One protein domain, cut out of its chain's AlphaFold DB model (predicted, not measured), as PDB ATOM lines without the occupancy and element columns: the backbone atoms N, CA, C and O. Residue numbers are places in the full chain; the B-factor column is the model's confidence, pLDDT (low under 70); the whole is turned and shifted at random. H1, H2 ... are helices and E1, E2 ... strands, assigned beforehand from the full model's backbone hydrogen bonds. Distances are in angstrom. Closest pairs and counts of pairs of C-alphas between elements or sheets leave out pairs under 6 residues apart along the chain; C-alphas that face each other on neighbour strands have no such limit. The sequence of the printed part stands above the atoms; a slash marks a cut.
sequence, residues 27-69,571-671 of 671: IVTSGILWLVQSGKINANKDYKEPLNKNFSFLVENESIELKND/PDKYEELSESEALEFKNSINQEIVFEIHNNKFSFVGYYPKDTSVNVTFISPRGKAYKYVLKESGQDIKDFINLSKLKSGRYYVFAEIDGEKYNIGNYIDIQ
ATOM      1  N   ILE A  27     -57.437 125.259 102.502       28.98
ATOM      2  CA  ILE A  27     -57.519 124.256 103.577       28.98
ATOM      3  C   ILE A  27     -56.719 122.970 103.284       28.98
ATOM      4  O   ILE A  27     -56.328 122.278 104.218       28.98
ATOM      5  N   VAL A  28     -56.390 122.654 102.027       30.95
ATOM      6  CA  VAL A  28     -55.731 121.368 101.715       30.95
ATOM      7  C   VAL A  28     -54.199 121.453 101.753       30.95
ATOM      8  O   VAL A  28     -53.559 120.550 102.287       30.95
ATOM      9  N   THR A  29     -53.594 122.566 101.328       31.48
ATOM     10  CA  THR A  29     -52.153 122.816 101.536       31.48
ATOM     11  C   THR A  29     -51.857 123.194 102.987       31.48
ATOM     12  O   THR A  29     -50.900 122.691 103.575       31.48
ATOM     13  N   SER A  30     -52.733 123.981 103.623       32.84
ATOM     14  CA  SER A  30     -52.591 124.314 105.044       32.84
ATOM     15  C   SER A  30     -52.906 123.144 105.983       32.84
ATOM     16  O   SER A  30     -52.330 123.093 107.060       32.84
ATOM     17  N   GLY A  31     -53.717 122.152 105.597       28.61
ATOM     18  CA  GLY A  31     -53.985 120.962 106.420       28.61
ATOM     19  C   GLY A  31     -52.769 120.043 106.604       28.61
ATOM     20  O   GLY A  31     -52.541 119.529 107.700       28.61
ATOM     21  N   ILE A  32     -51.942 119.894 105.564       34.84
ATOM     22  CA  ILE A  32     -50.682 119.131 105.625       34.84
ATOM     23  C   ILE A  32     -49.607 119.919 106.399       34.84
ATOM     24  O   ILE A  32     -48.839 119.333 107.163       34.84
ATOM     25  N   LEU A  33     -49.613 121.253 106.294       36.38
ATOM     26  CA  LEU A  33     -48.733 122.158 107.048       36.38
ATOM     27  C   LEU A  33     -49.144 122.341 108.522       36.38
ATOM     28  O   LEU A  33     -48.284 122.502 109.383       36.38
ATOM     29  N   TRP A  34     -50.433 122.256 108.859       31.55
ATOM     30  CA  TRP A  34     -50.916 122.421 110.237       31.55
ATOM     31  C   TRP A  34     -50.628 121.191 111.110       31.55
ATOM     32  O   TRP A  34     -50.422 121.318 112.319       31.55
ATOM     33  N   LEU A  35     -50.536 120.005 110.497       28.17
ATOM     34  CA  LEU A  35     -50.141 118.760 111.165       28.17
ATOM     35  C   LEU A  35     -48.618 118.621 111.351       28.17
ATOM     36  O   LEU A  35     -48.176 117.804 112.161       28.17
ATOM     37  N   VAL A  36     -47.811 119.470 110.704       34.16
ATOM     38  CA  VAL A  36     -46.360 119.561 110.912       34.16
ATOM     39  C   VAL A  36     -46.019 120.919 111.542       34.16
ATOM     40  O   VAL A  36     -45.616 121.869 110.887       34.16
ATOM     41  N   GLN A  37     -46.134 120.967 112.872       33.41
ATOM     42  CA  GLN A  37     -45.611 122.020 113.758       33.41
ATOM     43  C   GLN A  37     -46.296 123.397 113.690       33.41
ATOM     44  O   GLN A  37     -45.741 124.381 113.199       33.41
ATOM     45  N   SER A  38     -47.396 123.532 114.434       30.19
ATOM     46  CA  SER A  38     -47.749 124.773 115.139       30.19
ATOM     47  C   SER A  38     -46.797 125.027 116.325       30.19
ATOM     48  O   SER A  38     -47.193 125.152 117.481       30.19
ATOM     49  N   GLY A  39     -45.497 125.101 116.042       39.19
ATOM     50  CA  GLY A  39     -44.528 125.726 116.931       39.19
ATOM     51  C   GLY A  39     -44.379 127.178 116.505       39.19
ATOM     52  O   GLY A  39     -43.799 127.440 115.458       39.19
ATOM     53  N   LYS A  40     -44.891 128.137 117.284       42.09
ATOM     54  CA  LYS A  40     -44.468 129.537 117.135       42.09
ATOM     55  C   LYS A  40     -42.967 129.592 117.445       42.09
ATOM     56  O   LYS A  40     -42.592 129.518 118.614       42.09
ATOM     57  N   ILE A  41     -42.116 129.663 116.423       51.59
ATOM     58  CA  ILE A  41     -40.667 129.808 116.604       51.59
ATOM     59  C   ILE A  41     -40.398 131.275 116.946       51.59
ATOM     60  O   ILE A  41     -40.500 132.164 116.101       51.59
ATOM     61  N   ASN A  42     -40.119 131.531 118.224       55.59
ATOM     62  CA  ASN A  42     -39.827 132.868 118.731       55.59
ATOM     63  C   ASN A  42     -38.402 133.269 118.317       55.59
ATOM     64  O   ASN A  42     -37.436 132.598 118.694       55.59
ATOM     65  N   ALA A  43     -38.283 134.378 117.583       58.41
ATOM     66  CA  ALA A  43     -37.028 134.877 117.022       58.41
ATOM     67  C   ALA A  43     -35.875 134.959 118.046       58.41
ATOM     68  O   ALA A  43     -34.724 134.685 117.696       58.41
ATOM     69  N   ASN A  44     -36.190 135.270 119.311       59.84
ATOM     70  CA  ASN A  44     -35.212 135.498 120.378       59.84
ATOM     71  C   ASN A  44     -34.489 134.217 120.821       59.84
ATOM     72  O   ASN A  44     -33.363 134.288 121.309       59.84
ATOM     73  N   LYS A  45     -35.122 133.042 120.693       58.25
ATOM     74  CA  LYS A  45     -34.548 131.777 121.189       58.25
ATOM     75  C   LYS A  45     -33.585 131.116 120.203       58.25
ATOM     76  O   LYS A  45     -32.685 130.409 120.647       58.25
ATOM     77  N   ASP A  46     -33.743 131.378 118.907       64.81
ATOM     78  CA  ASP A  46     -33.061 130.624 117.846       64.81
ATOM     79  C   ASP A  46     -32.117 131.460 116.968       64.81
ATOM     80  O   ASP A  46     -31.477 130.917 116.064       64.81
ATOM     81  N   TYR A  47     -31.969 132.767 117.221       74.12
ATOM     82  CA  TYR A  47     -31.020 133.592 116.470       74.12
ATOM     83  C   TYR A  47     -29.563 133.217 116.796       74.12
ATOM     84  O   TYR A  47     -29.110 133.341 117.933       74.12
ATOM     85  N   LYS A  48     -28.815 132.767 115.780       72.62
ATOM     86  CA  LYS A  48     -27.415 132.307 115.902       72.62
ATOM     87  C   LYS A  48     -26.413 133.147 115.108       72.62
ATOM     88  O   LYS A  48     -25.225 132.830 115.094       72.62
ATOM     89  N   GLU A  49     -26.872 134.185 114.420       74.81
ATOM     90  CA  GLU A  49     -26.018 134.986 113.546       74.81
ATOM     91  C   GLU A  49     -25.388 136.190 114.283       74.81
ATOM     92  O   GLU A  49     -25.827 136.555 115.375       74.81
ATOM     93  N   PRO A  50     -24.348 136.845 113.727       81.88
ATOM     94  CA  PRO A  50     -23.756 138.039 114.333       81.88
ATOM     95  C   PRO A  50     -24.772 139.177 114.528       81.88
ATOM     96  O   PRO A  50     -25.568 139.461 113.634       81.88
ATOM     97  N   LEU A  51     -24.729 139.854 115.681       87.12
ATOM     98  CA  LEU A  51     -25.646 140.945 116.035       87.12
ATOM     99  C   LEU A  51     -24.927 142.301 116.047       87.12
ATOM    100  O   LEU A  51     -23.936 142.475 116.762       87.12
ATOM    101  N   ASN A  52     -25.455 143.285 115.316       91.00
ATOM    102  CA  ASN A  52     -25.084 144.686 115.505       91.00
ATOM    103  C   ASN A  52     -25.847 145.238 116.723       91.00
ATOM    104  O   ASN A  52     -27.075 145.192 116.768       91.00
ATOM    105  N   LYS A  53     -25.122 145.789 117.706       89.38
ATOM    106  CA  LYS A  53     -25.696 146.316 118.958       89.38
ATOM    107  C   LYS A  53     -26.780 147.372 118.736       89.38
ATOM    108  O   LYS A  53     -27.722 147.427 119.515       89.38
ATOM    109  N   ASN A  54     -26.680 148.178 117.679       93.00
ATOM    110  CA  ASN A  54     -27.682 149.207 117.379       93.00
ATOM    111  C   ASN A  54     -29.033 148.604 116.948       93.00
ATOM    112  O   ASN A  54     -30.069 149.248 117.097       93.00
ATOM    113  N   PHE A  55     -29.025 147.348 116.491       92.56
ATOM    114  CA  PHE A  55     -30.191 146.597 116.028       92.56
ATOM    115  C   PHE A  55     -30.623 145.487 116.998       92.56
ATOM    116  O   PHE A  55     -31.431 144.636 116.628       92.56
ATOM    117  N   SER A  56     -30.142 145.496 118.251       89.69
ATOM    118  CA  SER A  56     -30.543 144.500 119.260       89.69
ATOM    119  C   SER A  56     -32.053 144.488 119.515       89.69
ATOM    120  O   SER A  56     -32.621 143.429 119.753       89.69
ATOM    121  N   PHE A  57     -32.722 145.633 119.340       89.38
ATOM    122  CA  PHE A  57     -34.172 145.771 119.497       89.38
ATOM    123  C   PHE A  57     -34.993 144.825 118.599       89.38
ATOM    124  O   PHE A  57     -36.131 144.508 118.934       89.38
ATOM    125  N   LEU A  58     -34.437 144.365 117.470       89.25
ATOM    126  CA  LEU A  58     -35.101 143.404 116.585       89.25
ATOM    127  C   LEU A  58     -35.217 142.022 117.241       89.25
ATOM    128  O   LEU A  58     -36.257 141.386 117.163       89.25
ATOM    129  N   VAL A  59     -34.162 141.586 117.929       87.12
ATOM    130  CA  VAL A  59     -34.072 140.267 118.586       87.12
ATOM    131  C   VAL A  59     -34.441 140.310 120.071       87.12
ATOM    132  O   VAL A  59     -34.289 139.320 120.780       87.12
ATOM    133  N   GLU A  60     -34.843 141.472 120.581       82.81
ATOM    134  CA  GLU A  60     -35.365 141.633 121.940       82.81
ATOM    135  C   GLU A  60     -36.898 141.553 121.950       82.81
ATOM    136  O   GLU A  60     -37.482 141.023 122.896       82.81
ATOM    137  N   ASN A  61     -37.552 142.018 120.882       75.12
ATOM    138  CA  ASN A  61     -39.005 141.987 120.742       75.12
ATOM    139  C   ASN A  61     -39.493 140.633 120.216       75.12
ATOM    140  O   ASN A  61     -38.925 140.075 119.279       75.12
ATOM    141  N   GLU A  62     -40.599 140.129 120.768       78.06
ATOM    142  CA  GLU A  62     -41.231 138.922 120.230       78.06
ATOM    143  C   GLU A  62     -41.679 139.160 118.783       78.06
ATOM    144  O   GLU A  62     -42.392 140.118 118.489       78.06
ATOM    145  N   SER A  63     -41.238 138.289 117.878       83.62
ATOM    146  CA  SER A  63     -41.639 138.289 116.471       83.62
ATOM    147  C   SER A  63     -41.949 136.870 116.012       83.62
ATOM    148  O   SER A  63     -41.353 135.905 116.500       83.62
ATOM    149  N   ILE A  64     -42.885 136.758 115.074       86.31
ATOM    150  CA  ILE A  64     -43.359 135.490 114.519       86.31
ATOM    151  C   ILE A  64     -42.725 135.271 113.146       86.31
ATOM    152  O   ILE A  64     -42.703 136.177 112.314       86.31
ATOM    153  N   GLU A  65     -42.229 134.065 112.898       87.75
ATOM    154  CA  GLU A  65     -41.717 133.695 111.581       87.75
ATOM    155  C   GLU A  65     -42.845 133.695 110.541       87.75
ATOM    156  O   GLU A  65     -43.857 133.013 110.712       87.75
ATOM    157  N   LEU A  66     -42.651 134.432 109.451       87.81
ATOM    158  CA  LEU A  66     -43.360 134.225 108.196       87.81
ATOM    159  C   LEU A  66     -42.571 133.177 107.411       87.81
ATOM    160  O   LEU A  66     -41.530 133.477 106.823       87.81
ATOM    161  N   LYS A  67     -43.040 131.929 107.463       84.94
ATOM    162  CA  LYS A  67     -42.362 130.806 106.817       84.94
ATOM    163  C   LYS A  67     -42.388 130.978 105.305       84.94
ATOM    164  O   LYS A  67     -43.455 130.999 104.703       84.94
ATOM    165  N   ASN A  68     -41.206 131.062 104.706       82.25
ATOM    166  CA  ASN A  68     -41.018 131.039 103.260       82.25
ATOM    167  C   ASN A  68     -41.077 129.596 102.760       82.25
ATOM    168  O   ASN A  68     -40.058 128.997 102.409       82.25
ATOM    169  N   ASP A  69     -42.276 129.019 102.808       75.25
ATOM    170  CA  ASP A  69     -42.482 127.626 102.438       75.25
ATOM    171  C   ASP A  69     -42.218 127.425 100.940       75.25
ATOM    172  O   ASP A  69     -42.624 128.221 100.085       75.25
ATOM    173  N   PRO A 571     -36.332 139.875  89.460       84.88
ATOM    174  CA  PRO A 571     -36.663 140.135  90.851       84.88
ATOM    175  C   PRO A 571     -36.726 141.634  91.128       84.88
ATOM    176  O   PRO A 571     -35.923 142.402  90.568       84.88
ATOM    177  N   ASP A 572     -37.661 142.021  91.998       90.44
ATOM    178  CA  ASP A 572     -37.947 143.414  92.307       90.44
ATOM    179  C   ASP A 572     -36.692 144.142  92.789       90.44
ATOM    180  O   ASP A 572     -35.851 143.612  93.524       90.44
ATOM    181  N   LYS A 573     -36.560 145.395  92.354       91.94
ATOM    182  CA  LYS A 573     -35.496 146.269  92.837       91.94
ATOM    183  C   LYS A 573     -35.817 146.708  94.261       91.94
ATOM    184  O   LYS A 573     -36.959 147.039  94.572       91.94
ATOM    185  N   TYR A 574     -34.774 146.783  95.075       94.69
ATOM    186  CA  TYR A 574     -34.815 147.394  96.392       94.69
ATOM    187  C   TYR A 574     -33.850 148.570  96.478       94.69
ATOM    188  O   TYR A 574     -32.843 148.632  95.769       94.69
ATOM    189  N   GLU A 575     -34.150 149.478  97.395       96.62
ATOM    190  CA  GLU A 575     -33.238 150.507  97.880       96.62
ATOM    191  C   GLU A 575     -32.535 149.979  99.139       96.62
ATOM    192  O   GLU A 575     -33.199 149.567 100.092       96.62
ATOM    193  N   GLU A 576     -31.198 149.943  99.150       97.06
ATOM    194  CA  GLU A 576     -30.437 149.659 100.376       97.06
ATOM    195  C   GLU A 576     -30.416 150.923 101.241       97.06
ATOM    196  O   GLU A 576     -29.947 151.970 100.796       97.06
ATOM    197  N   LEU A 577     -30.926 150.818 102.466       97.12
ATOM    198  CA  LEU A 577     -30.977 151.935 103.403       97.12
ATOM    199  C   LEU A 577     -29.670 152.038 104.193       97.12
ATOM    200  O   LEU A 577     -29.048 151.031 104.549       97.12
ATOM    201  N   SER A 578     -29.280 153.266 104.528       96.69
ATOM    202  CA  SER A 578     -28.217 153.524 105.496       96.69
ATOM    203  C   SER A 578     -28.607 153.043 106.897       96.69
ATOM    204  O   SER A 578     -29.784 152.896 107.237       96.69
ATOM    205  N   GLU A 579     -27.607 152.849 107.758       95.06
ATOM    206  CA  GLU A 579     -27.842 152.483 109.158       95.06
ATOM    207  C   GLU A 579     -28.734 153.510 109.878       95.06
ATOM    208  O   GLU A 579     -29.635 153.120 110.617       95.06
ATOM    209  N   SER A 580     -28.548 154.810 109.619       94.88
ATOM    210  CA  SER A 580     -29.388 155.869 110.190       94.88
ATOM    211  C   SER A 580     -30.850 155.766 109.762       94.88
ATOM    212  O   SER A 580     -31.726 155.874 110.613       94.88
ATOM    213  N   GLU A 581     -31.118 155.510 108.479       95.81
ATOM    214  CA  GLU A 581     -32.485 155.377 107.953       95.81
ATOM    215  C   GLU A 581     -33.171 154.119 108.496       95.81
ATOM    216  O   GLU A 581     -34.340 154.156 108.882       95.81
ATOM    217  N   ALA A 582     -32.432 153.010 108.595       95.69
ATOM    218  CA  ALA A 582     -32.935 151.772 109.180       95.69
ATOM    219  C   ALA A 582     -33.273 151.935 110.673       95.69
ATOM    220  O   ALA A 582     -34.272 151.393 111.148       95.69
ATOM    221  N   LEU A 583     -32.478 152.710 111.422       95.62
ATOM    222  CA  LEU A 583     -32.713 152.968 112.847       95.62
ATOM    223  C   LEU A 583     -33.969 153.803 113.123       95.62
ATOM    224  O   LEU A 583     -34.503 153.730 114.231       95.62
ATOM    225  N   GLU A 584     -34.499 154.534 112.140       94.62
ATOM    226  CA  GLU A 584     -35.779 155.235 112.293       94.62
ATOM    227  C   GLU A 584     -36.949 154.269 112.540       94.62
ATOM    228  O   GLU A 584     -37.906 154.626 113.227       94.62
ATOM    229  N   PHE A 585     -36.852 153.020 112.062       94.38
ATOM    230  CA  PHE A 585     -37.870 151.991 112.291       94.38
ATOM    231  C   PHE A 585     -37.902 151.466 113.734       94.38
ATOM    232  O   PHE A 585     -38.865 150.800 114.118       94.38
ATOM    233  N   LYS A 586     -36.913 151.799 114.576       92.94
ATOM    234  CA  LYS A 586     -36.879 151.398 115.994       92.94
ATOM    235  C   LYS A 586     -38.103 151.873 116.782       92.94
ATOM    236  O   LYS A 586     -38.539 151.186 117.699       92.94
ATOM    237  N   ASN A 587     -38.648 153.036 116.423       90.25
ATOM    238  CA  ASN A 587     -39.802 153.644 117.091       90.25
ATOM    239  C   ASN A 587     -41.103 153.483 116.282       90.25
ATOM    240  O   ASN A 587     -42.018 154.295 116.432       90.25
ATOM    241  N   SER A 588     -41.172 152.480 115.400       92.44
ATOM    242  CA  SER A 588     -42.363 152.205 114.587       92.44
ATOM    243  C   SER A 588     -43.578 151.855 115.445       92.44
ATOM    244  O   SER A 588     -43.457 151.321 116.548       92.44
ATOM    245  N   ILE A 589     -44.769 152.117 114.911       92.38
ATOM    246  CA  ILE A 589     -46.033 151.726 115.537       92.38
ATOM    247  C   ILE A 589     -46.205 150.215 115.368       92.38
ATOM    248  O   ILE A 589     -46.129 149.704 114.255       92.38
ATOM    249  N   ASN A 590     -46.459 149.490 116.455       88.00
ATOM    250  CA  ASN A 590     -46.814 148.076 116.349       88.00
ATOM    251  C   ASN A 590     -48.223 147.963 115.762       88.00
ATOM    252  O   ASN A 590     -49.184 148.440 116.368       88.00
ATOM    253  N   GLN A 591     -48.332 147.340 114.595       84.06
ATOM    254  CA  GLN A 591     -49.596 147.096 113.918       84.06
ATOM    255  C   GLN A 591     -49.490 145.764 113.193       84.06
ATOM    256  O   GLN A 591     -48.581 145.558 112.393       84.06
ATOM    257  N   GLU A 592     -50.445 144.880 113.451       76.00
ATOM    258  CA  GLU A 592     -50.540 143.629 112.716       76.00
ATOM    259  C   GLU A 592     -51.046 143.937 111.302       76.00
ATOM    260  O   GLU A 592     -52.139 144.486 111.122       76.00
ATOM    261  N   ILE A 593     -50.201 143.647 110.315       81.62
ATOM    262  CA  ILE A 593     -50.499 143.715 108.886       81.62
ATOM    263  C   ILE A 593     -50.192 142.333 108.332       81.62
ATOM    264  O   ILE A 593     -49.097 141.813 108.536       81.62
ATOM    265  N   VAL A 594     -51.166 141.724 107.668       85.06
ATOM    266  CA  VAL A 594     -51.036 140.335 107.239       85.06
ATOM    267  C   VAL A 594     -50.269 140.286 105.924       85.06
ATOM    268  O   VAL A 594     -50.715 140.813 104.904       85.06
ATOM    269  N   PHE A 595     -49.110 139.642 105.971       87.62
ATOM    270  CA  PHE A 595     -48.326 139.276 104.803       87.62
ATOM    271  C   PHE A 595     -48.142 137.766 104.770       87.62
ATOM    272  O   PHE A 595     -48.146 137.104 105.809       87.62
ATOM    273  N   GLU A 596     -47.927 137.243 103.576       87.56
ATOM    274  CA  GLU A 596     -47.563 135.853 103.336       87.56
ATOM    275  C   GLU A 596     -46.323 135.791 102.449       87.56
ATOM    276  O   GLU A 596     -46.001 136.741 101.728       87.56
ATOM    277  N   ILE A 597     -45.587 134.685 102.535       85.75
ATOM    278  CA  ILE A 597     -44.423 134.461 101.688       85.75
ATOM    279  C   ILE A 597     -44.343 133.004 101.259       85.75
ATOM    280  O   ILE A 597     -44.305 132.100 102.085       85.75
ATOM    281  N   HIS A 598     -44.277 132.786  99.949       82.50
ATOM    282  CA  HIS A 598     -44.148 131.456  99.358       82.50
ATOM    283  C   HIS A 598     -43.190 131.521  98.177       82.50
ATOM    284  O   HIS A 598     -43.334 132.388  97.318       82.50
ATOM    285  N   ASN A 599     -42.206 130.622  98.105       80.25
ATOM    286  CA  ASN A 599     -41.216 130.604  97.017       80.25
ATOM    287  C   ASN A 599     -40.571 131.988  96.748       80.25
ATOM    288  O   ASN A 599     -40.413 132.393  95.597       80.25
ATOM    289  N   ASN A 600     -40.225 132.735  97.804       87.25
ATOM    290  CA  ASN A 600     -39.722 134.121  97.745       87.25
ATOM    291  C   ASN A 600     -40.706 135.177  97.189       87.25
ATOM    292  O   ASN A 600     -40.300 136.322  96.980       87.25
ATOM    293  N   LYS A 601     -41.980 134.840  96.962       87.50
ATOM    294  CA  LYS A 601     -43.051 135.791  96.629       87.50
ATOM    295  C   LYS A 601     -43.645 136.322  97.926       87.50
ATOM    296  O   LYS A 601     -44.329 135.582  98.619       87.50
ATOM    297  N   PHE A 602     -43.340 137.568  98.271       90.88
ATOM    298  CA  PHE A 602     -43.857 138.223  99.472       90.88
ATOM    299  C   PHE A 602     -45.095 139.054  99.125       90.88
ATOM    300  O   PHE A 602     -44.983 140.047  98.402       90.88
ATOM    301  N   SER A 603     -46.256 138.662  99.639       88.62
ATOM    302  CA  SER A 603     -47.561 139.197  99.237       88.62
ATOM    303  C   SER A 603     -48.293 139.826 100.415       88.62
ATOM    304  O   SER A 603     -48.162 139.387 101.558       88.62
ATOM    305  N   PHE A 604     -49.082 140.862 100.139       87.69
ATOM    306  CA  PHE A 604     -49.959 141.487 101.126       87.69
ATOM    307  C   PHE A 604     -51.360 140.885 101.072       87.69
ATOM    308  O   PHE A 604     -51.948 140.772  99.998       87.69
ATOM    309  N   VAL A 605     -51.922 140.578 102.240       82.81
ATOM    310  CA  VAL A 605     -53.280 140.048 102.364       82.81
ATOM    311  C   VAL A 605     -54.218 141.168 102.802       82.81
ATOM    312  O   VAL A 605     -54.337 141.492 103.986       82.81
ATOM    313  N   GLY A 606     -54.911 141.768 101.836       79.69
ATOM    314  CA  GLY A 606     -55.934 142.775 102.101       79.69
ATOM    315  C   GLY A 606     -56.110 143.775 100.966       79.69
ATOM    316  O   GLY A 606     -55.726 143.533  99.827       79.69
ATOM    317  N   TYR A 607     -56.683 144.933 101.298       79.94
ATOM    318  CA  TYR A 607     -56.914 146.023 100.354       79.94
ATOM    319  C   TYR A 607     -56.387 147.355 100.891       79.94
ATOM    320  O   TYR A 607     -56.606 147.697 102.057       79.94
ATOM    321  N   TYR A 608     -55.767 148.137 100.005       82.88
ATOM    322  CA  TYR A 608     -55.422 149.535 100.243       82.88
ATOM    323  C   TYR A 608     -56.153 150.453  99.258       82.88
ATOM    324  O   TYR A 608     -56.257 150.116  98.077       82.88
ATOM    325  N   PRO A 609     -56.607 151.642  99.695       85.69
ATOM    326  CA  PRO A 609     -57.142 152.652  98.790       85.69
ATOM    327  C   PRO A 609     -56.155 153.040  97.680       85.69
ATOM    328  O   PRO A 609     -54.937 153.041  97.873       85.69
ATOM    329  N   LYS A 610     -56.689 153.457  96.527       83.25
ATOM    330  CA  LYS A 610     -55.895 153.833  95.347       83.25
ATOM    331  C   LYS A 610     -54.849 154.919  95.631       83.25
ATOM    332  O   LYS A 610     -53.743 154.833  95.109       83.25
ATOM    333  N   ASP A 611     -55.135 155.873  96.509       90.75
ATOM    334  CA  ASP A 611     -54.223 156.991  96.792       90.75
ATOM    335  C   ASP A 611     -53.150 156.672  97.848       90.75
ATOM    336  O   ASP A 611     -52.290 157.509  98.114       90.75
ATOM    337  N   THR A 612     -53.158 155.470  98.429       91.94
ATOM    338  CA  THR A 612     -52.192 155.062  99.456       91.94
ATOM    339  C   THR A 612     -50.869 154.616  98.837       91.94
ATOM    340  O   THR A 612     -50.849 153.888  97.845       91.94
ATOM    341  N   SER A 613     -49.761 155.019  99.444       95.06
ATOM    342  CA  SER A 613     -48.417 154.511  99.159       95.06
ATOM    343  C   SER A 613     -48.007 153.484 100.212       95.06
ATOM    344  O   SER A 613     -48.252 153.693 101.400       95.06
ATOM    345  N   VAL A 614     -47.409 152.370  99.783       95.00
ATOM    346  CA  VAL A 614     -46.965 151.289 100.673       95.00
ATOM    347  C   VAL A 614     -45.574 150.818 100.268       95.00
ATOM    348  O   VAL A 614     -45.372 150.303  99.165       95.00
ATOM    349  N   ASN A 615     -44.630 150.939 101.197       96.56
ATOM    350  CA  ASN A 615     -43.303 150.341 101.105       96.56
ATOM    351  C   ASN A 615     -43.148 149.250 102.164       96.56
ATOM    352  O   ASN A 615     -43.696 149.356 103.260       96.56
ATOM    353  N   VAL A 616     -42.352 148.231 101.860       96.94
ATOM    354  CA  VAL A 616     -41.979 147.173 102.805       96.94
ATOM    355  C   VAL A 616     -40.471 147.203 102.988       96.94
ATOM    356  O   VAL A 616     -39.725 147.246 102.012       96.94
ATOM    357  N   THR A 617     -40.011 147.208 104.235       97.44
ATOM    358  CA  THR A 617     -38.589 147.245 104.579       97.44
ATOM    359  C   THR A 617     -38.198 145.991 105.349       97.44
ATOM    360  O   THR A 617     -38.794 145.667 106.374       97.44
ATOM    361  N   PHE A 618     -37.163 145.311 104.866       97.25
ATOM    362  CA  PHE A 618     -36.587 144.114 105.470       97.25
ATOM    363  C   PHE A 618     -35.289 144.487 106.180       97.25
ATOM    364  O   PHE A 618     -34.324 144.879 105.522       97.25
ATOM    365  N   ILE A 619     -35.251 144.377 107.510       96.44
ATOM    366  CA  ILE A 619     -34.105 144.798 108.334       96.44
ATOM    367  C   ILE A 619     -33.458 143.585 108.999       96.44
ATOM    368  O   ILE A 619     -34.070 142.893 109.806       96.44
ATOM    369  N   SER A 620     -32.193 143.334 108.683       94.44
ATOM    370  CA  SER A 620     -31.386 142.290 109.309       94.44
ATOM    371  C   SER A 620     -30.783 142.779 110.630       94.44
ATOM    372  O   SER A 620     -30.277 143.905 110.679       94.44
ATOM    373  N   PRO A 621     -30.681 141.928 111.672       92.38
ATOM    374  CA  PRO A 621     -29.967 142.279 112.906       92.38
ATOM    375  C   PRO A 621     -28.463 142.554 112.710       92.38
ATOM    376  O   PRO A 621     -27.798 143.066 113.611       92.38
ATOM    377  N   ARG A 622     -27.914 142.276 111.519       91.62
ATOM    378  CA  ARG A 622     -26.559 142.680 111.105       91.62
ATOM    379  C   ARG A 622     -26.455 144.165 110.710       91.62
ATOM    380  O   ARG A 622     -25.361 144.629 110.404       91.62
ATOM    381  N   GLY A 623     -27.567 144.904 110.705       90.75
ATOM    382  CA  GLY A 623     -27.633 146.322 110.331       90.75
ATOM    383  C   GLY A 623     -27.745 146.580 108.828       90.75
ATOM    384  O   GLY A 623     -27.370 147.647 108.354       90.75
ATOM    385  N   LYS A 624     -28.236 145.596 108.067       94.62
ATOM    386  CA  LYS A 624     -28.575 145.749 106.645       94.62
ATOM    387  C   LYS A 624     -30.078 145.905 106.490       94.62
ATOM    388  O   LYS A 624     -30.813 145.137 107.100       94.62
ATOM    389  N   ALA A 625     -30.517 146.860 105.680       96.75
ATOM    390  CA  ALA A 625     -31.928 147.143 105.472       96.75
ATOM    391  C   ALA A 625     -32.225 147.382 103.992       96.75
ATOM    392  O   ALA A 625     -31.477 148.084 103.313       96.75
ATOM    393  N   TYR A 626     -33.319 146.797 103.511       97.75
ATOM    394  CA  TYR A 626     -33.706 146.842 102.104       97.75
ATOM    395  C   TYR A 626     -35.179 147.219 101.981       97.75
ATOM    396  O   TYR A 626     -36.040 146.515 102.509       97.75
ATOM    397  N   LYS A 627     -35.460 148.329 101.298       97.44
ATOM    398  CA  LYS A 627     -36.805 148.874 101.089       97.44
ATOM    399  C   LYS A 627     -37.303 148.536  99.689       97.44
ATOM    400  O   LYS A 627     -36.625 148.812  98.701       97.44
ATOM    401  N   TYR A 628     -38.504 147.980  99.614       97.31
ATOM    402  CA  TYR A 628     -39.213 147.642  98.388       97.31
ATOM    403  C   TYR A 628     -40.497 148.457  98.281       97.31
ATOM    404  O   TYR A 628     -41.177 148.698  99.280       97.31
ATOM    405  N   VAL A 629     -40.855 148.825  97.053       95.62
ATOM    406  CA  VAL A 629     -42.141 149.458  96.749       95.62
ATOM    407  C   VAL A 629     -43.167 148.366  96.472       95.62
ATOM    408  O   VAL A 629     -43.037 147.628  95.488       95.62
ATOM    409  N   LEU A 630     -44.179 148.276  97.336       92.88
ATOM    410  CA  LEU A 630     -45.318 147.374  97.168       92.88
ATOM    411  C   LEU A 630     -46.457 148.057  96.404       92.88
ATOM    412  O   LEU A 630     -47.115 147.430  95.577       92.88
ATOM    413  N   LYS A 631     -46.679 149.348  96.670       93.06
ATOM    414  CA  LYS A 631     -47.718 150.154  96.029       93.06
ATOM    415  C   LYS A 631     -47.297 151.620  95.951       93.06
ATOM    416  O   LYS A 631     -46.990 152.234  96.971       93.06
ATOM    417  N   GLU A 632     -47.365 152.208  94.762       93.12
ATOM    418  CA  GLU A 632     -47.259 153.661  94.594       93.12
ATOM    419  C   GLU A 632     -48.638 154.330  94.725       93.12
ATOM    420  O   GLU A 632     -49.680 153.734  94.430       93.12
ATOM    421  N   SER A 633     -48.660 155.591  95.165       91.31
ATOM    422  CA  SER A 633     -49.901 156.371  95.210       91.31
ATOM    423  C   SER A 633     -50.466 156.535  93.794       91.31
ATOM    424  O   SER A 633     -49.742 156.882  92.862       91.31
ATOM    425  N   GLY A 634     -51.756 156.245  93.618       87.50
ATOM    426  CA  GLY A 634     -52.437 156.269  92.322       87.50
ATOM    427  C   GLY A 634     -52.321 154.978  91.502       87.50
ATOM    428  O   GLY A 634     -53.064 154.837  90.529       87.50
ATOM    429  N   GLN A 635     -51.455 154.041  91.899       87.38
ATOM    430  CA  GLN A 635     -51.273 152.736  91.253       87.38
ATOM    431  C   GLN A 635     -51.974 151.620  92.028       87.38
ATOM    432  O   GLN A 635     -52.233 151.752  93.229       87.38
ATOM    433  N   ASP A 636     -52.241 150.510  91.349       84.19
ATOM    434  CA  ASP A 636     -52.681 149.283  92.006       84.19
ATOM    435  C   ASP A 636     -51.534 148.666  92.818       84.19
ATOM    436  O   ASP A 636     -50.349 148.923  92.578       84.19
ATOM    437  N   ILE A 637     -51.895 147.894  93.840       86.38
ATOM    438  CA  ILE A 637     -50.918 147.150  94.631       86.38
ATOM    439  C   ILE A 637     -50.302 146.040  93.778       86.38
ATOM    440  O   ILE A 637     -50.992 145.426  92.966       86.38
ATOM    441  N   LYS A 638     -49.005 145.779  93.953       87.06
ATOM    442  CA  LYS A 638     -48.384 144.597  93.354       87.06
ATOM    443  C   LYS A 638     -48.970 143.331  93.965       87.06
ATOM    444  O   LYS A 638     -49.161 143.271  95.178       87.06
ATOM    445  N   ASP A 639     -49.134 142.309  93.135       81.88
ATOM    446  CA  ASP A 639     -49.586 140.984  93.574       81.88
ATOM    447  C   ASP A 639     -48.610 140.395  94.605       81.88
ATOM    448  O   ASP A 639     -49.016 139.817  95.609       81.88
ATOM    449  N   PHE A 640     -47.309 140.606  94.383       88.38
ATOM    450  CA  PHE A 640     -46.238 140.250  95.307       88.38
ATOM    451  C   PHE A 640     -44.944 141.022  95.014       88.38
ATOM    452  O   PHE A 640     -44.781 141.631  93.956       88.38
ATOM    453  N   ILE A 641     -43.999 140.954  95.952       92.19
ATOM    454  CA  ILE A 641     -42.600 141.354  95.787       92.19
ATOM    455  C   ILE A 641     -41.763 140.088  95.595       92.19
ATOM    456  O   ILE A 641     -41.765 139.201  96.449       92.19
ATOM    457  N   ASN A 642     -41.022 139.997  94.492       91.19
ATOM    458  CA  ASN A 642     -40.090 138.901  94.242       91.19
ATOM    459  C   ASN A 642     -38.768 139.140  94.991       91.19
ATOM    460  O   ASN A 642     -37.905 139.896  94.536       91.19
ATOM    461  N   LEU A 643     -38.588 138.448  96.116       91.88
ATOM    462  CA  LEU A 643     -37.426 138.578  96.997       91.88
ATOM    463  C   LEU A 643     -36.211 137.754  96.552       91.88
ATOM    464  O   LEU A 643     -35.229 137.692  97.282       91.88
ATOM    465  N   SER A 644     -36.205 137.167  95.353       87.62
ATOM    466  CA  SER A 644     -35.109 136.285  94.907       87.62
ATOM    467  C   SER A 644     -33.730 136.969  94.803       87.62
ATOM    468  O   SER A 644     -32.714 136.288  94.699       87.62
ATOM    469  N   LYS A 645     -33.659 138.314  94.820       89.12
ATOM    470  CA  LYS A 645     -32.400 139.095  94.900       89.12
ATOM    471  C   LYS A 645     -31.973 139.447  96.330       89.12
ATOM    472  O   LYS A 645     -30.868 139.969  96.521       89.12
ATOM    473  N   LEU A 646     -32.836 139.232  97.321       91.56
ATOM    474  CA  LEU A 646     -32.519 139.477  98.720       91.56
ATOM    475  C   LEU A 646     -31.488 138.440  99.178       91.56
ATOM    476  O   LEU A 646     -31.625 137.249  98.919       91.56
ATOM    477  N   LYS A 647     -30.411 138.892  99.823       90.38
ATOM    478  CA  LYS A 647     -29.340 137.991 100.272       90.38
ATOM    479  C   LYS A 647     -29.844 137.077 101.383       90.38
ATOM    480  O   LYS A 647     -30.582 137.550 102.244       90.38
ATOM    481  N   SER A 648     -29.344 135.846 101.424       90.00
ATOM    482  CA  SER A 648     -29.628 134.881 102.490       90.00
ATOM    483  C   SER A 648     -29.415 135.481 103.886       90.00
ATOM    484  O   SER A 648     -28.397 136.145 104.134       90.00
ATOM    485  N   GLY A 649     -30.339 135.215 104.800       90.50
ATOM    486  CA  GLY A 649     -30.278 135.662 106.190       90.50
ATOM    487  C   GLY A 649     -31.648 135.993 106.771       90.50
ATOM    488  O   GLY A 649     -32.664 135.968 106.074       90.50
ATOM    489  N   ARG A 650     -31.648 136.336 108.063       92.31
ATOM    490  CA  ARG A 650     -32.850 136.757 108.789       92.31
ATOM    491  C   ARG A 650     -33.146 138.238 108.592       92.31
ATOM    492  O   ARG A 650     -32.263 139.078 108.809       92.31
ATOM    493  N   TYR A 651     -34.404 138.553 108.297       94.81
ATOM    494  CA  TYR A 651     -34.915 139.916 108.184       94.81
ATOM    495  C   TYR A 651     -36.210 140.103 108.961       94.81
ATOM    496  O   TYR A 651     -37.120 139.293 108.869       94.81
ATOM    497  N   TYR A 652     -36.313 141.216 109.673       94.62
ATOM    498  CA  TYR A 652     -37.533 141.669 110.324       94.62
ATOM    499  C   TYR A 652     -38.309 142.573 109.379       94.62
ATOM    500  O   TYR A 652     -37.715 143.385 108.665       94.62
ATOM    501  N   VAL A 653     -39.626 142.403 109.366       95.31
ATOM    502  CA  VAL A 653     -40.515 143.013 108.380       95.31
ATOM    503  C   VAL A 653     -41.150 144.271 108.957       95.31
ATOM    504  O   VAL A 653     -41.800 144.243 110.003       95.31
ATOM    505  N   PHE A 654     -40.985 145.375 108.239       96.00
ATOM    506  CA  PHE A 654     -41.604 146.661 108.529       96.00
ATOM    507  C   PHE A 654     -42.386 147.141 107.310       96.00
ATOM    508  O   PHE A 654     -42.004 146.854 106.175       96.00
ATOM    509  N   ALA A 655     -43.439 147.919 107.534       95.38
ATOM    510  CA  ALA A 655     -44.144 148.624 106.469       95.38
ATOM    511  C   ALA A 655     -44.069 150.134 106.688       95.38
ATOM    512  O   ALA A 655     -44.041 150.611 107.821       95.38
ATOM    513  N   GLU A 656     -44.061 150.891 105.601       95.44
ATOM    514  CA  GLU A 656     -44.246 152.336 105.614       95.44
ATOM    515  C   GLU A 656     -45.462 152.668 104.751       95.44
ATOM    516  O   GLU A 656     -45.469 152.374 103.556       95.44
ATOM    517  N   ILE A 657     -46.500 153.237 105.367       93.94
ATOM    518  CA  ILE A 657     -47.783 153.546 104.726       93.94
ATOM    519  C   ILE A 657     -48.010 155.046 104.831       93.94
ATOM    520  O   ILE A 657     -48.106 155.577 105.936       93.94
ATOM    521  N   ASP A 658     -48.061 155.735 103.691       92.94
ATOM    522  CA  ASP A 658     -48.190 157.200 103.618       92.94
ATOM    523  C   ASP A 658     -47.192 157.952 104.535       92.94
ATOM    524  O   ASP A 658     -47.496 158.998 105.113       92.94
ATOM    525  N   GLY A 659     -45.979 157.399 104.662       90.81
ATOM    526  CA  GLY A 659     -44.876 157.926 105.473       90.81
ATOM    527  C   GLY A 659     -44.899 157.535 106.957       90.81
ATOM    528  O   GLY A 659     -43.955 157.854 107.681       90.81
ATOM    529  N   GLU A 660     -45.933 156.841 107.437       94.94
ATOM    530  CA  GLU A 660     -45.969 156.290 108.796       94.94
ATOM    531  C   GLU A 660     -45.354 154.887 108.839       94.94
ATOM    532  O   GLU A 660     -45.666 154.038 108.006       94.94
ATOM    533  N   LYS A 661     -44.480 154.641 109.822       95.75
ATOM    534  CA  LYS A 661     -43.704 153.399 109.952       95.75
ATOM    535  C   LYS A 661     -44.351 152.436 110.936       95.75
ATOM    536  O   LYS A 661     -44.645 152.800 112.079       95.75
ATOM    537  N   TYR A 662     -44.499 151.195 110.498       94.50
ATOM    538  CA  TYR A 662     -45.154 150.119 111.217       94.50
ATOM    539  C   TYR A 662     -44.207 148.935 111.397       94.50
ATOM    540  O   TYR A 662     -43.572 148.481 110.445       94.50
ATOM    541  N   ASN A 663     -44.129 148.431 112.626       93.19
ATOM    542  CA  ASN A 663     -43.519 147.143 112.915       93.19
ATOM    543  C   ASN A 663     -44.603 146.075 112.813       93.19
ATOM    544  O   ASN A 663     -45.585 146.122 113.559       93.19
ATOM    545  N   ILE A 664     -44.404 145.129 111.900       90.12
ATOM    546  CA  ILE A 664     -45.385 144.083 111.608       90.12
ATOM    547  C   ILE A 664     -45.359 142.984 112.681       90.12
ATOM    548  O   ILE A 664     -46.344 142.281 112.878       90.12
ATOM    549  N   GLY A 665     -44.252 142.858 113.424       88.38
ATOM    550  CA  GLY A 665     -44.067 141.784 114.404       88.38
ATOM    551  C   GLY A 665     -43.688 140.449 113.765       88.38
ATOM    552  O   GLY A 665     -43.836 139.394 114.385       88.38
ATOM    553  N   ASN A 666     -43.186 140.485 112.530       91.25
ATOM    554  CA  ASN A 666     -42.769 139.310 111.784       91.25
ATOM    555  C   ASN A 666     -41.291 139.346 111.397       91.25
ATOM    556  O   ASN A 666     -40.707 140.412 111.194       91.25
ATOM    557  N   TYR A 667     -40.709 138.160 111.229       92.00
ATOM    558  CA  TYR A 667     -39.420 137.980 110.568       92.00
ATOM    559  C   TYR A 667     -39.513 136.908 109.482       92.00
ATOM    560  O   TYR A 667     -40.379 136.044 109.539       92.00
ATOM    561  N   ILE A 668     -38.615 136.971 108.506       92.12
ATOM    562  CA  ILE A 668     -38.433 135.978 107.448       92.12
ATOM    563  C   ILE A 668     -36.980 135.506 107.444       92.12
ATOM    564  O   ILE A 668     -36.067 136.305 107.675       92.12
ATOM    565  N   ASP A 669     -36.770 134.232 107.131       89.38
ATOM    566  CA  ASP A 669     -35.452 133.675 106.836       89.38
ATOM    567  C   ASP A 669     -35.369 133.395 105.323       89.38
ATOM    568  O   ASP A 669     -36.119 132.586 104.776       89.38
ATOM    569  N   ILE A 670     -34.475 134.106 104.627       88.00
ATOM    570  CA  ILE A 670     -34.173 133.862 103.209       88.00
ATOM    571  C   ILE A 670     -33.028 132.852 103.129       88.00
ATOM    572  O   ILE A 670     -31.976 133.077 103.737       88.00
ATOM    573  N   GLN A 671     -33.245 131.758 102.395       77.81
ATOM    574  CA  GLN A 671     -32.272 130.675 102.205       77.81
ATOM    575  C   GLN A 671     -31.356 130.911 101.007       77.81
ATOM    576  O   GLN A 671     -31.842 131.429  99.977       77.81
TER     577      GLN A 671
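What this domain is: This is residues 27 to 69 and 571 to 671 of the 671 residues of the protein "Arylsulfotransferase" of Firmicutes bacterium CAG:582 (UniProt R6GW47). What is this domain built around? A strongly twisted sheet, E1 E5 E4 E6 E7, has H4 packed on one face, while the small hairpin E2 and E3 stands off the other face, apart from the sheet's strands. At the beginning of the printed part, residues 27 to 32 of H1 and residues 34 to 39 stick out as an arm. What is its make-up and size? The printed part has 144 residues, with four named helices and seven named strands in the order H1 H2 H3 E1 H4 E2 E3 E4 E5 E6 E7; both sheets are antiparallel, and the class is mixed, helices and strands. It is compact, with a radius of gyration of the C-alphas of 15.0 A and spans of 42 by 41 by 27 A.

Where its parts are: Where are the strands? In the large sheet they are E1, residues 575 to 577; E5, 624 to 631, 22.3 A long; E4, 614 to 620, 20.0 A; E6, 649 to 657, 25.1 A; and E7, 660 to 670, 25.9 A, ending at C-alpha 670 (-34.173, 133.862, 103.209). E2 is residues 595 to 598 and E3 residues 601 to 604. Where are the helices? H1 is residues 27 to 34, from C-alpha 27 (-57.519, 124.256, 103.577); H2 is 43 to 46, H3 is 53 to 60, and H4 is 579 to 587, 14.4 A long.

How they stand to each other: How is the large sheet paired? N 575 and O 627 of E1 and E5 are 2.9 A apart, N 618 and O 626 of the hairpin E4 and E5 2.9 A, N 617 and O 654 of E4 and E6 2.8 A, and N 651 and O 668 of the hairpin E6 and E7 2.9 A, each within hydrogen-bond range. E7, an edge strand, bends by 72 degrees at residue 665. What is on it? H4 is on the sheet, its C-alpha of Ala 582 6.0 A from that of Ala 625 in E5, the closest of that pair; H2 and H3 only graze it. H3 and H4 only just touch, with 3 pairs of C-alphas within 8 A, the closest Phe 57 and Lys 586 at 7.2 A. And the small sheet? In the hairpin E2 and E3, N 603 and O 596 are 2.8 A apart, and residues 601 to 602 of E3 pair antiparallel with residues 641 to 642. Are the helix backbones complete? O i to N i+4 pairs are within range in 3 of 4 for H1, 1 of 4 for H3 and 2 of 5 for H4, beside O i to N i+3 pairs in 3 of 5 for H3 and 5 of 6 for H4; H2 is too short for an i+4 pair.

The domain as a whole: Is anything cut out? Residues 70 to 570 are not printed, and C-alphas 69 and 571 are 18.0 A apart across the cut. Which link is long? E5 to E6, with 17 residues. Where is confidence low? Residues 27 to 46 have pLDDT under 70; the mean of the printed part is 82.8.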